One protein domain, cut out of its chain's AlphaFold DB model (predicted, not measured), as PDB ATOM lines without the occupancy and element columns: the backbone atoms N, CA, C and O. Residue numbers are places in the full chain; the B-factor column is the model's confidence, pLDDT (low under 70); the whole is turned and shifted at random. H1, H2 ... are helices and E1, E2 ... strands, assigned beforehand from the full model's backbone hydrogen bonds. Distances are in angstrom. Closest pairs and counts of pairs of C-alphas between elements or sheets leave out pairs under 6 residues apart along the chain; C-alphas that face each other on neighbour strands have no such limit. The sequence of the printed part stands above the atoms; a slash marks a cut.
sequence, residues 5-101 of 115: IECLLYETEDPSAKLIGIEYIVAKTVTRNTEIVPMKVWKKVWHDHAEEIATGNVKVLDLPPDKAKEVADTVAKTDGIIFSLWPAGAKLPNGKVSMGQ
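This is residues 5 to 101 of the 115 residues of the protein "DUF1264 domain-containing protein" of Nitrospirae bacterium (UniProt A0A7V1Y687). A small, strongly twisted sheet makes the core, with long E2 and E4 side by side in its middle, E1 along the far side of E2, and short E3 and E5 one after the other along the far side of E4. H1 sits over E4 on one face of the sheet and H2 is on the same face, beside the strands, while H3 and H4 meet the sheet only with a few residues and H4 points away from it; the loop of residues 85 to 97 reaches out between E4 and E5. The printed part has 97 residues, with four named helices and five named strands that follow along the chain as E1, E2, H1, H2, E3, H3, H4, E4 and E5; the class is mixed, helices and strands, and the neighbour pairs of the branched sheet, E1 and E2, E2 and E4, E3 and E4, and E4 and E5, are antiparallel. It is only just compact, close to loose, with a radius of gyration of the C-alphas of 14.7 A and spans of 38 by 37 by 21 A.

Find C-alpha 5 at (39.566, 16.496, -43.512); from there E1 runs 15.9 A through residues 5 to 10. E2, residues 19 to 27, covers 24.0 A and ends at C-alpha 27, (39.922, 19.680, -34.964). Then come H1, residues 28 to 31, H2, residues 39 to 45, 10.2 A long, E3, residues 46 to 48, and H3, residues 49 to 54. Next look for H4, residues 65 to 75, 15.2 A, and E4, residues 78 to 84, 19.2 A. E5, residues 98 to 100, ends at C-alpha 100, (31.252, 4.003, -36.221).

Begin at the hairpin of E1 and E2, where N 7 and O 23 are 2.8 A apart. On the other side of E2 is E4, antiparallel at 158 degrees, with N 83 and O 22 at 2.8 A. E2 lies on one side of E4; on the other side of E4 look for E3 beside residues 79 to 81, with N 47 and O 80 at 2.9 A, and E5 beside residues 82 to 84, with N 84 and O 98 at 2.8 A. H1 lies over E4 at a height over the sheet of 7.9 A; their closest C-alphas, Lys 28 and Thr 78, are 4.9 A apart. H2 is on the same face. H3 and H4 only graze the sheet, with residues 49 to 51 and 74 to 75. They form a helical hairpin and only just touch, with 3 pairs of C-alphas within 8 A, the closest His 49 and Val 75 at 6.3 A; the tilt is steep, 43 degrees, opposite ways. In H2, H3 and H4 every O i to N i+4 pair is within hydrogen-bond range; H1 is too short for one.

The C-alphas farthest apart, Ser 16 and Glu 35, are 41.0 A apart. The printed part has no cut, and the link from E4 to E5 is long, 13 residues. The mean pLDDT of the printed part is 86.3; residues 54 to 59, 61 and 101 are under 70.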
ATOM      1  N   ILE A   5      39.146  17.439 -42.476       88.88
ATOM      2  CA  ILE A   5      39.566  16.496 -43.512       88.88
ATOM      3  C   ILE A   5      38.423  15.518 -43.759       88.88
ATOM      4  O   ILE A   5      37.806  15.021 -42.816       88.88
ATOM      5  N   GLU A   6      38.169  15.237 -45.032       90.25
ATOM      6  CA  GLU A   6      37.205  14.236 -45.479       90.25
ATOM      7  C   GLU A   6      37.979  13.010 -45.966       90.25
ATOM      8  O   GLU A   6      38.742  13.085 -46.930       90.25
ATOM      9  N   CYS A   7      37.825  11.894 -45.263       87.62
ATOM     10  CA  CYS A   7      38.515  10.645 -45.536       87.62
ATOM     11  C   CYS A   7      37.554   9.643 -46.182       87.62
ATOM     12  O   CYS A   7      36.455   9.398 -45.681       87.62
ATOM     13  N   LEU A   8      37.981   9.053 -47.297       89.56
ATOM     14  CA  LEU A   8      37.274   7.967 -47.965       89.56
ATOM     15  C   LEU A   8      37.679   6.633 -47.331       89.56
ATOM     16  O   LEU A   8      38.856   6.283 -47.333       89.56
ATOM     17  N   LEU A   9      36.707   5.870 -46.831       87.06
ATOM     18  CA  LEU A   9      36.956   4.564 -46.223       87.06
ATOM     19  C   LEU A   9      36.641   3.454 -47.220       87.06
ATOM     20  O   LEU A   9      35.489   3.302 -47.635       87.06
ATOM     21  N   TYR A  10      37.646   2.659 -47.567       87.81
ATOM     22  CA  TYR A  10      37.519   1.505 -48.457       87.81
ATOM     23  C   TYR A  10      37.501   0.192 -47.668       87.81
ATOM     24  O   TYR A  10      38.020   0.118 -46.558       87.81
ATOM     25  N   GLU A  11      36.876  -0.850 -48.226       84.75
ATOM     26  CA  GLU A  11      36.792  -2.173 -47.578       84.75
ATOM     27  C   GLU A  11      38.172  -2.816 -47.359       84.75
ATOM     28  O   GLU A  11      38.373  -3.532 -46.379       84.75
ATOM     29  N   THR A  12      39.111  -2.560 -48.270       83.69
ATOM     30  CA  THR A  12      40.492  -3.057 -48.251       83.69
ATOM     31  C   THR A  12      41.426  -2.042 -48.927       83.69
ATOM     32  O   THR A  12      40.971  -1.022 -49.443       83.69
ATOM     33  N   GLU A  13      42.726  -2.342 -48.961       82.00
ATOM     34  CA  GLU A  13      43.759  -1.573 -49.683       82.00
ATOM     35  C   GLU A  13      43.842  -1.930 -51.187       82.00
ATOM     36  O   GLU A  13      44.713  -1.437 -51.902       82.00
ATOM     37  N   ASP A  14      42.964  -2.807 -51.689       88.06
ATOM     38  CA  ASP A  14      42.950  -3.184 -53.105       88.06
ATOM     39  C   ASP A  14      42.516  -1.988 -53.984       88.06
ATOM     40  O   ASP A  14      41.546  -1.311 -53.642       88.06
ATOM     41  N   PRO A  15      43.141  -1.730 -55.150       88.19
ATOM     42  CA  PRO A  15      42.743  -0.627 -56.035       88.19
ATOM     43  C   PRO A  15      41.287  -0.684 -56.530       88.19
ATOM     44  O   PRO A  15      40.734   0.327 -56.960       88.19
ATOM     45  N   SER A  16      40.670  -1.868 -56.505       89.69
ATOM     46  CA  SER A  16      39.265  -2.109 -56.846       89.69
ATOM     47  C   SER A  16      38.342  -2.187 -55.624       89.69
ATOM     48  O   SER A  16      37.147  -2.473 -55.769       89.69
ATOM     49  N   ALA A  17      38.872  -1.934 -54.421       89.44
ATOM     50  CA  ALA A  17      38.102  -1.929 -53.191       89.44
ATOM     51  C   ALA A  17      36.938  -0.943 -53.288       89.44
ATOM     52  O   ALA A  17      37.015   0.142 -53.870       89.44
ATOM     53  N   LYS A  18      35.818  -1.334 -52.692       88.56
ATOM     54  CA  LYS A  18      34.619  -0.506 -52.709       88.56
ATOM     55  C   LYS A  18      34.710   0.541 -51.613       88.56
ATOM     56  O   LYS A  18      35.165   0.243 -50.509       88.56
ATOM     57  N   LEU A  19      34.209   1.736 -51.900       89.88
ATOM     58  CA  LEU A  19      33.981   2.758 -50.887       89.88
ATOM     59  C   LEU A  19      32.875   2.277 -49.936       89.88
ATOM     60  O   LEU A  19      31.769   1.947 -50.371       89.88
ATOM     61  N   ILE A  20      33.171   2.222 -48.641       89.19
ATOM     62  CA  ILE A  20      32.255   1.744 -47.600       89.19
ATOM     63  C   ILE A  20      31.833   2.796 -46.592       89.19
ATOM     64  O   ILE A  20      30.828   2.612 -45.898       89.19
ATOM     65  N   GLY A  21      32.542   3.913 -46.541       91.38
ATOM     66  CA  GLY A  21      32.210   4.982 -45.630       91.38
ATOM     67  C   GLY A  21      32.976   6.253 -45.903       91.38
ATOM     68  O   GLY A  21      33.854   6.305 -46.763       91.38
ATOM     69  N   ILE A  22      32.612   7.264 -45.132       92.62
ATOM     70  CA  ILE A  22      33.326   8.526 -45.029       92.62
ATOM     71  C   ILE A  22      33.649   8.736 -43.563       92.62
ATOM     72  O   ILE A  22      32.807   8.479 -42.700       92.62
ATOM     73  N   GLU A  23      34.839   9.236 -43.290       92.44
ATOM     74  CA  GLU A  23      35.173   9.794 -41.997       92.44
ATOM     75  C   GLU A  23      35.461  11.284 -42.125       92.44
ATOM     76  O   GLU A  23      36.216  11.709 -42.997       92.44
ATOM     77  N   TYR A  24      34.873  12.076 -41.234       93.75
ATOM     78  CA  TYR A  24      35.290  13.457 -41.042       93.75
ATOM     79  C   TYR A  24      36.262  13.519 -39.873       93.75
ATOM     80  O   TYR A  24      35.901  13.176 -38.749       93.75
ATOM     81  N   ILE A  25      37.470  13.999 -40.147       92.44
ATOM     82  CA  ILE A  25      38.558  14.176 -39.187       92.44
ATOM     83  C   ILE A  25      38.659  15.676 -38.914       92.44
ATOM     84  O   ILE A  25      39.143  16.444 -39.751       92.44
ATOM     85  N   VAL A  26      38.169  16.111 -37.754       95.62
ATOM     86  CA  VAL A  26      37.955  17.536 -37.457       95.62
ATOM     87  C   VAL A  26      38.656  17.935 -36.165       95.62
ATOM     88  O   VAL A  26      38.691  17.177 -35.200       95.62
ATOM     89  N   ALA A  27      39.234  19.133 -36.130       95.81
ATOM     90  CA  ALA A  27      39.922  19.680 -34.964       95.81
ATOM     91  C   ALA A  27      39.097  19.574 -33.674       95.81
ATOM     92  O   ALA A  27      37.933  19.982 -33.637       95.81
ATOM     93  N   LYS A  28      39.745  19.132 -32.585       95.50
ATOM     94  CA  LYS A  28      39.125  19.053 -31.249       95.50
ATOM     95  C   LYS A  28      38.545  20.388 -30.783       95.50
ATOM     96  O   LYS A  28      37.529  20.425 -30.102       95.50
ATOM     97  N   THR A  29      39.171  21.496 -31.156       94.75
ATOM     98  CA  THR A  29      38.698  22.851 -30.843       94.75
ATOM     99  C   THR A  29      37.314  23.155 -31.429       94.75
ATOM    100  O   THR A  29      36.557  23.906 -30.820       94.75
ATOM    101  N   VAL A  30      36.944  22.517 -32.546       95.31
ATOM    102  CA  VAL A  30      35.617  22.631 -33.170       95.31
ATOM    103  C   VAL A  30      34.647  21.617 -32.568       95.31
ATOM    104  O   VAL A  30      33.568  21.979 -32.102       95.31
ATOM    105  N   THR A  31      35.025  20.342 -32.544       95.75
ATOM    106  CA  THR A  31      34.147  19.229 -32.142       95.75
ATOM    107  C   THR A  31      33.836  19.210 -30.647       95.75
ATOM    108  O   THR A  31      32.807  18.669 -30.243       95.75
ATOM    109  N   ARG A  32      34.698  19.802 -29.809       94.19
ATOM    110  CA  ARG A  32      34.495  19.914 -28.355       94.19
ATOM    111  C   ARG A  32      33.812  21.215 -27.941       94.19
ATOM    112  O   ARG A  32      33.526  21.385 -26.755       94.19
ATOM    113  N   ASN A  33      33.501  22.106 -28.885       95.62
ATOM    114  CA  ASN A  33      32.618  23.231 -28.610       95.62
ATOM    115  C   ASN A  33      31.181  22.713 -28.420       95.62
ATOM    116  O   ASN A  33      30.514  22.309 -29.374       95.62
ATOM    117  N   THR A  34      30.688  22.750 -27.180       95.00
ATOM    118  CA  THR A  34      29.369  22.209 -26.819       95.00
ATOM    119  C   THR A  34      28.185  22.999 -27.370       95.00
ATOM    120  O   THR A  34      27.071  22.477 -27.361       95.00
ATOM    121  N   GLU A  35      28.406  24.226 -27.845       96.19
ATOM    122  CA  GLU A  35      27.391  25.014 -28.557       96.19
ATOM    123  C   GLU A  35      27.176  24.493 -29.986       96.19
ATOM    124  O   GLU A  35      26.076  24.603 -30.522       96.19
ATOM    125  N   ILE A  36      28.209  23.882 -30.582       93.81
ATOM    126  CA  ILE A  36      28.166  23.284 -31.924       93.81
ATOM    127  C   ILE A  36      27.768  21.808 -31.833       93.81
ATOM    128  O   ILE A  36      26.844  21.360 -32.511       93.81
ATOM    129  N   VAL A  37      28.459  21.041 -30.982       95.81
ATOM    130  CA  VAL A  37      28.236  19.603 -30.803       95.81
ATOM    131  C   VAL A  37      27.892  19.325 -29.341       95.81
ATOM    132  O   VAL A  37      28.781  19.264 -28.488       95.81
ATOM    133  N   PRO A  38      26.608  19.092 -29.008       97.00
ATOM    134  CA  PRO A  38      26.232  18.730 -27.650       97.00
ATOM    135  C   PRO A  38      26.998  17.493 -27.180       97.00
ATOM    136  O   PRO A  38      27.082  16.492 -27.893       97.00
ATOM    137  N   MET A  39      27.490  17.505 -25.940       94.88
ATOM    138  CA  MET A  39      28.347  16.434 -25.410       94.88
ATOM    139  C   MET A  39      27.716  15.033 -25.518       94.88
ATOM    140  O   MET A  39      28.417  14.044 -25.721       94.88
ATOM    141  N   LYS A  40      26.383  14.931 -25.410       95.06
ATOM    142  CA  LYS A  40      25.647  13.668 -25.589       95.06
ATOM    143  C   LYS A  40      25.724  13.140 -27.026       95.06
ATOM    144  O   LYS A  40      25.742  11.931 -27.217       95.06
ATOM    145  N   VAL A  41      25.741  14.034 -28.016       94.50
ATOM    146  CA  VAL A  41      25.942  13.677 -29.426       94.50
ATOM    147  C   VAL A  41      27.390  13.270 -29.632       94.50
ATOM    148  O   VAL A  41      27.623  12.182 -30.146       94.50
ATOM    149  N   TRP A  42      28.341  14.079 -29.147       94.25
ATOM    150  CA  TRP A  42      29.771  13.773 -29.234       94.25
ATOM    151  C   TRP A  42      30.065  12.353 -28.734       94.25
ATOM    152  O   TRP A  42      30.474  11.496 -29.506       94.25
ATOM    153  N   LYS A  43      29.679  12.043 -27.490       91.31
ATOM    154  CA  LYS A  43      29.881  10.722 -26.866       91.31
ATOM    155  C   LYS A  43      29.190   9.553 -27.577       91.31
ATOM    156  O   LYS A  43      29.448   8.412 -27.223       91.31
ATOM    157  N   LYS A  44      28.234   9.819 -28.471       91.19
ATOM    158  CA  LYS A  44      27.465   8.781 -29.165       91.19
ATOM    159  C   LYS A  44      28.064   8.429 -30.524       91.19
ATOM    160  O   LYS A  44      27.900   7.293 -30.961       91.19
ATOM    161  N   VAL A  45      28.621   9.414 -31.230       93.12
ATOM    162  CA  VAL A  45      28.961   9.262 -32.656       93.12
ATOM    163  C   VAL A  45      30.346   9.783 -33.027       93.12
ATOM    164  O   VAL A  45      30.818   9.462 -34.108       93.12
ATOM    165  N   TRP A  46      31.006  10.530 -32.143       94.00
ATOM    166  CA  TRP A  46      32.385  10.974 -32.322       94.00
ATOM    167  C   TRP A  46      33.342  10.133 -31.477       94.00
ATOM    168  O   TRP A  46      32.941   9.574 -30.452       94.00
ATOM    169  N   HIS A  47      34.598  10.056 -31.897       91.62
ATOM    170  CA  HIS A  47      35.668   9.381 -31.169       91.62
ATOM    171  C   HIS A  47      36.951  10.221 -31.188       91.62
ATOM    172  O   HIS A  47      37.119  11.104 -32.027       91.62
ATOM    173  N   ASP A  48      37.826   9.990 -30.213       91.25
ATOM    174  CA  ASP A  48      39.066  10.743 -30.033       91.25
ATOM    175  C   ASP A  48      40.234  10.014 -30.714       91.25
ATOM    176  O   ASP A  48      40.639   8.938 -30.274       91.25
ATOM    177  N   HIS A  49      40.831  10.611 -31.748       89.50
ATOM    178  CA  HIS A  49      41.924   9.956 -32.469       89.50
ATOM    179  C   HIS A  49      43.218   9.812 -31.654       89.50
ATOM    180  O   HIS A  49      44.052   8.965 -31.973       89.50
ATOM    181  N   ALA A  50      43.436  10.615 -30.605       86.19
ATOM    182  CA  ALA A  50      44.609  10.442 -29.746       86.19
ATOM    183  C   ALA A  50      44.547   9.107 -28.991       86.19
ATOM    184  O   ALA A  50      45.571   8.438 -28.840       86.19
ATOM    185  N   GLU A  51      43.350   8.715 -28.543       80.75
ATOM    186  CA  GLU A  51      43.123   7.427 -27.885       80.75
ATOM    187  C   GLU A  51      43.346   6.268 -28.872       80.75
ATOM    188  O   GLU A  51      43.982   5.272 -28.529       80.75
ATOM    189  N   GLU A  52      42.921   6.422 -30.126       70.75
ATOM    190  CA  GLU A  52      43.088   5.398 -31.163       70.75
ATOM    191  C   GLU A  52      44.543   5.198 -31.597       70.75
ATOM    192  O   GLU A  52      45.004   4.058 -31.716       70.75
ATOM    193  N   ILE A  53      45.298   6.284 -31.780       70.12
ATOM    194  CA  ILE A  53      46.726   6.222 -32.121       70.12
ATOM    195  C   ILE A  53      47.509   5.500 -31.020       70.12
ATOM    196  O   ILE A  53      48.374   4.677 -31.324       70.12
ATOM    197  N   ALA A  54      47.168   5.727 -29.746       64.31
ATOM    198  CA  ALA A  54      47.803   5.043 -28.619       64.31
ATOM    199  C   ALA A  54      47.596   3.516 -28.640       64.31
ATOM    200  O   ALA A  54      48.427   2.775 -28.116       64.31
ATOM    201  N   THR A  55      46.523   3.035 -29.279       61.66
ATOM    202  CA  THR A  55      46.244   1.598 -29.453       61.66
ATOM    203  C   THR A  55      46.872   0.981 -30.709       61.66
ATOM    204  O   THR A  55      46.801  -0.233 -30.889       61.66
ATOM    205  N   GLY A  56      47.521   1.785 -31.564       60.03
ATOM    206  CA  GLY A  56      48.222   1.319 -32.769       60.03
ATOM    207  C   GLY A  56      47.323   1.027 -33.978       60.03
ATOM    208  O   GLY A  56      47.764   0.374 -34.923       60.03
ATOM    209  N   ASN A  57      46.074   1.500 -33.968       58.09
ATOM    210  CA  ASN A  57      45.083   1.199 -35.010       58.09
ATOM    211  C   ASN A  57      45.170   2.101 -36.261       58.09
ATOM    212  O   ASN A  57      44.511   1.829 -37.270       58.09
ATOM    213  N   VAL A  58      46.019   3.134 -36.228       63.97
ATOM    214  CA  VAL A  58      46.260   4.046 -37.354       63.97
ATOM    215  C   VAL A  58      47.562   3.667 -38.053       63.97
ATOM    216  O   VAL A  58      48.637   3.702 -37.451       63.97
ATOM    217  N   LYS A  59      47.475   3.325 -39.342       64.38
ATOM    218  CA  LYS A  59      48.633   3.088 -40.211       64.38
ATOM    219  C   LYS A  59      48.616   4.081 -41.362       64.38
ATOM    220  O   LYS A  59      47.601   4.249 -42.024       64.38
ATOM    221  N   VAL A  60      49.760   4.704 -41.607       70.62
ATOM    222  CA  VAL A  60      49.993   5.537 -42.787       70.62
ATOM    223  C   VAL A  60      50.816   4.697 -43.757       70.62
ATOM    224  O   VAL A  60      51.971   4.397 -43.465       70.62
ATOM    225  N   LEU A  61      50.202   4.250 -44.851       69.19
ATOM    226  CA  LEU A  61      50.774   3.210 -45.718       69.19
ATOM    227  C   LEU A  61      51.791   3.762 -46.728       69.19
ATOM    228  O   LEU A  61      52.799   3.114 -46.992       69.19
ATOM    229  N   ASP A  62      51.572   4.983 -47.222       74.12
ATOM    230  CA  ASP A  62      52.296   5.526 -48.383       74.12
ATOM    231  C   ASP A  62      53.277   6.663 -48.045       74.12
ATOM    232  O   ASP A  62      53.680   7.425 -48.926       74.12
ATOM    233  N   LEU A  63      53.670   6.815 -46.775       75.88
ATOM    234  CA  LEU A  63      54.617   7.853 -46.351       75.88
ATOM    235  C   LEU A  63      55.862   7.267 -45.666       75.88
ATOM    236  O   LEU A  63      55.751   6.310 -44.898       75.88
ATOM    237  N   PRO A  64      57.051   7.876 -45.864       81.62
ATOM    238  CA  PRO A  64      58.232   7.570 -45.061       81.62
ATOM    239  C   PRO A  64      57.955   7.732 -43.554       81.62
ATOM    240  O   PRO A  64      57.141   8.587 -43.190       81.62
ATOM    241  N   PRO A  65      58.660   7.005 -42.664       78.88
ATOM    242  CA  PRO A  65      58.364   6.980 -41.226       78.88
ATOM    243  C   PRO A  65      58.246   8.357 -40.559       78.88
ATOM    244  O   PRO A  65      57.301   8.598 -39.811       78.88
ATOM    245  N   ASP A  66      59.145   9.291 -40.876       78.69
ATOM    246  CA  ASP A  66      59.115  10.642 -40.297       78.69
ATOM    247  C   ASP A  66      57.861  11.424 -40.719       78.69
ATOM    248  O   ASP A  66      57.256  12.139 -39.919       78.69
ATOM    249  N   LYS A  67      57.411  11.238 -41.964       77.94
ATOM    250  CA  LYS A  67      56.193  11.865 -42.496       77.94
ATOM    251  C   LYS A  67      54.925  11.191 -41.992       77.94
ATOM    252  O   LYS A  67      53.961  11.882 -41.677       77.94
ATOM    253  N   ALA A  68      54.944   9.871 -41.826       77.25
ATOM    254  CA  ALA A  68      53.879   9.148 -41.142       77.25
ATOM    255  C   ALA A  68      53.696   9.647 -39.698       77.25
ATOM    256  O   ALA A  68      52.565   9.836 -39.249       77.25
ATOM    257  N   LYS A  69      54.798   9.937 -38.993       79.62
ATOM    258  CA  LYS A  69      54.753  10.505 -37.642       79.62
ATOM    259  C   LYS A  69      54.141  11.910 -37.618       79.62
ATOM    260  O   LYS A  69      53.284  12.168 -36.779       79.62
ATOM    261  N   GLU A  70      54.533  12.804 -38.527       82.38
ATOM    262  CA  GLU A  70      53.937  14.151 -38.633       82.38
ATOM    263  C   GLU A  70      52.412  14.091 -38.863       82.38
ATOM    264  O   GLU A  70      51.650  14.866 -38.273       82.38
ATOM    265  N   VAL A  71      51.959  13.144 -39.691       79.25
ATOM    266  CA  VAL A  71      50.529  12.894 -39.925       79.25
ATOM    267  C   VAL A  71      49.853  12.394 -38.651       79.25
ATOM    268  O   VAL A  71      48.843  12.968 -38.249       79.25
ATOM    269  N   ALA A  72      50.420  11.397 -37.971       79.81
ATOM    270  CA  ALA A  72      49.872  10.887 -36.713       79.81
ATOM    271  C   ALA A  72      49.783  11.981 -35.630       79.81
ATOM    272  O   ALA A  72      48.742  12.135 -34.995       79.81
ATOM    273  N   ASP A  73      50.822  12.807 -35.471       84.38
ATOM    274  CA  ASP A  73      50.835  13.931 -34.521       84.38
ATOM    275  C   ASP A  73      49.746  14.978 -34.842       84.38
ATOM    276  O   ASP A  73      49.236  15.660 -33.945       84.38
ATOM    277  N   THR A  74      49.389  15.125 -36.122       84.31
ATOM    278  CA  THR A  74      48.311  16.016 -36.577       84.31
ATOM    279  C   THR A  74      46.939  15.403 -36.306       84.31
ATOM    280  O   THR A  74      46.077  16.076 -35.738       84.31
ATOM    281  N   VAL A  75      46.747  14.126 -36.647       84.69
ATOM    282  CA  VAL A  75      45.493  13.391 -36.427       84.69
ATOM    283  C   VAL A  75      45.192  13.230 -34.930       84.69
ATOM    284  O   VAL A  75      44.048  13.351 -34.522       84.69
ATOM    285  N   ALA A  76      46.196  13.120 -34.056       87.94
ATOM    286  CA  ALA A  76      45.983  13.086 -32.601       87.94
ATOM    287  C   ALA A  76      45.283  14.347 -32.033       87.94
ATOM    288  O   ALA A  76      44.773  14.344 -30.909       87.94
ATOM    289  N   LYS A  77      45.254  15.455 -32.784       93.06
ATOM    290  CA  LYS A  77      44.608  16.718 -32.380       93.06
ATOM    291  C   LYS A  77      43.178  16.854 -32.908       93.06
ATOM    292  O   LYS A  77      42.573  17.920 -32.756       93.06
ATOM    293  N   THR A  78      42.637  15.808 -33.520       94.19
ATOM    294  CA  THR A  78      41.296  15.788 -34.105       94.19
ATOM    295  C   THR A  78      40.416  14.735 -33.431       94.19
ATOM    296  O   THR A  78      40.905  13.850 -32.729       94.19
ATOM    297  N   ASP A  79      39.109  14.879 -33.609       94.75
ATOM    298  CA  ASP A  79      38.129  13.823 -33.370       94.75
ATOM    299  C   ASP A  79      37.582  13.343 -34.720       94.75
ATOM    300  O   ASP A  79      37.581  14.098 -35.703       94.75
ATOM    301  N   GLY A  80      37.095  12.106 -34.749       93.56
ATOM    302  CA  GLY A  80      36.517  11.475 -35.928       93.56
ATOM    303  C   GLY A  80      35.023  11.225 -35.780       93.56
ATOM    304  O   GLY A  80      34.531  10.915 -34.692       93.56
ATOM    305  N   ILE A  81      34.286  11.334 -36.883       94.38
ATOM    306  CA  ILE A  81      32.937  10.775 -37.025       94.38
ATOM    307  C   ILE A  81      32.874   9.968 -38.315       94.38
ATOM    308  O   ILE A  81      33.146  10.482 -39.401       94.38
ATOM    309  N   ILE A  82      32.471   8.707 -38.191       92.94
ATOM    310  CA  ILE A  82      32.388   7.778 -39.317       92.94
ATOM    311  C   ILE A  82      30.935   7.624 -39.739       92.94
ATOM    312  O   ILE A  82      30.074   7.324 -38.912       92.94
ATOM    313  N   PHE A  83      30.684   7.717 -41.039       93.38
ATOM    314  CA  PHE A  83      29.441   7.322 -41.685       93.38
ATOM    315  C   PHE A  83      29.699   6.082 -42.540       93.38
ATOM    316  O   PHE A  83      30.258   6.171 -43.631       93.38
ATOM    317  N   SER A  84      29.273   4.914 -42.062       92.00
ATOM    318  CA  SER A  84      29.261   3.690 -42.862       92.00
ATOM    319  C   SER A  84      28.034   3.705 -43.766       92.00
ATOM    320  O   SER A  84      26.907   3.797 -43.284       92.00
ATOM    321  N   LEU A  85      28.251   3.648 -45.081       90.44
ATOM    322  CA  LEU A  85      27.215   3.875 -46.096       90.44
ATOM    323  C   LEU A  85      26.414   2.615 -46.450       90.44
ATOM    324  O   LEU A  85      25.399   2.694 -47.146       90.44
ATOM    325  N   TRP A  86      26.871   1.449 -45.992       87.31
ATOM    326  CA  TRP A  86      26.199   0.174 -46.190       87.31
ATOM    327  C   TRP A  86      26.700  -0.897 -45.212       87.31
ATOM    328  O   TRP A  86      27.859  -0.863 -44.801       87.31
ATOM    329  N   PRO A  87      25.843  -1.863 -44.821       84.56
ATOM    330  CA  PRO A  87      26.213  -2.890 -43.849       84.56
ATOM    331  C   PRO A  87      27.347  -3.801 -44.329       84.56
ATOM    332  O   PRO A  87      27.386  -4.184 -45.498       84.56
ATOM    333  N   ALA A  88      28.193  -4.244 -43.396       80.88
ATOM    334  CA  ALA A  88      29.231  -5.237 -43.670       80.88
ATOM    335  C   ALA A  88      28.642  -6.503 -44.326       80.88
ATOM    336  O   ALA A  88      27.631  -7.044 -43.869       80.88
ATOM    337  N   GLY A  89      29.273  -6.965 -45.407       81.94
ATOM    338  CA  GLY A  89      28.829  -8.128 -46.182       81.94
ATOM    339  C   GLY A  89      27.652  -7.873 -47.132       81.94
ATOM    340  O   GLY A  89      27.202  -8.802 -47.808       81.94
ATOM    341  N   ALA A  90      27.136  -6.643 -47.224       86.38
ATOM    342  CA  ALA A  90      26.139  -6.300 -48.231       86.38
ATOM    343  C   ALA A  90      26.735  -6.386 -49.649       86.38
ATOM    344  O   ALA A  90      27.855  -5.959 -49.909       86.38
ATOM    345  N   LYS A  91      25.956  -6.921 -50.599       87.19
ATOM    346  CA  LYS A  91      26.383  -7.024 -52.008       87.19
ATOM    347  C   LYS A  91      26.287  -5.695 -52.767       87.19
ATOM    348  O   LYS A  91      27.030  -5.499 -53.722       87.19
ATOM    349  N   LEU A  92      25.383  -4.807 -52.345       88.69
ATOM    350  CA  LEU A  92      25.155  -3.458 -52.886       88.69
ATOM    351  C   LEU A  92      24.641  -2.508 -51.783       88.69
ATOM    352  O   LEU A  92      24.051  -3.000 -50.810       88.69
ATOM    353  N   PRO A  93      24.836  -1.178 -51.912       89.81
ATOM    354  CA  PRO A  93      24.283  -0.206 -50.976       89.81
ATOM    355  C   PRO A  93      22.765  -0.330 -50.873       89.81
ATOM    356  O   PRO A  93      22.071  -0.488 -51.876       89.81
ATOM    357  N   ASN A  94      22.245  -0.265 -49.650       91.88
ATOM    358  CA  ASN A  94      20.819  -0.473 -49.370       91.88
ATOM    359  C   ASN A  94      20.164   0.706 -48.634       91.88
ATOM    360  O   ASN A  94      19.075   0.559 -48.083       91.88
ATOM    361  N   GLY A  95      20.844   1.855 -48.588       91.56
ATOM    362  CA  GLY A  95      20.366   3.071 -47.928       91.56
ATOM    363  C   GLY A  95      20.481   3.070 -46.401       91.56
ATOM    364  O   GLY A  95      20.153   4.075 -45.777       91.56
ATOM    365  N   LYS A  96      20.950   1.981 -45.773       91.50
ATOM    366  CA  LYS A  96      21.220   1.969 -44.331       91.50
ATOM    367  C   LYS A  96      22.580   2.592 -44.050       91.50
ATOM    368  O   LYS A  96      23.595   2.060 -44.487       91.50
ATOM    369  N   VAL A  97      22.571   3.652 -43.246       92.31
ATOM    370  CA  VAL A  97      23.775   4.309 -42.732       92.31
ATOM    371  C   VAL A  97      23.926   4.013 -41.244       92.31
ATOM    372  O   VAL A  97      22.945   4.053 -40.497       92.31
ATOM    373  N   SER A  98      25.147   3.726 -40.804       90.75
ATOM    374  CA  SER A  98      25.490   3.607 -39.384       90.75
ATOM    375  C   SER A  98      26.678   4.495 -39.030       90.75
ATOM    376  O   SER A  98      27.440   4.911 -39.900       90.75
ATOM    377  N   MET A  99      26.813   4.810 -37.741       90.62
ATOM    378  CA  MET A  99      27.926   5.604 -37.225       90.62
ATOM    379  C   MET A  99      28.896   4.701 -36.470       90.62
ATOM    380  O   MET A  99      28.480   3.962 -35.573       90.62
ATOM    381  N   GLY A 100      30.164   4.730 -36.875       78.00
ATOM    382  CA  GLY A 100      31.252   4.003 -36.221       78.00
ATOM    383  C   GLY A 100      31.834   4.806 -35.057       78.00
ATOM    384  O   GLY A 100      31.862   6.031 -35.099       78.00
ATOM    385  N   GLN A 101      32.281   4.111 -34.011       68.50
ATOM    386  CA  GLN A 101      32.900   4.710 -32.819       68.50
ATOM    387  C   GLN A 101      34.395   4.365 -32.687       68.50
ATOM    388  O   GLN A 101      34.994   4.739 -31.688       68.50
TER     389      GLN A 101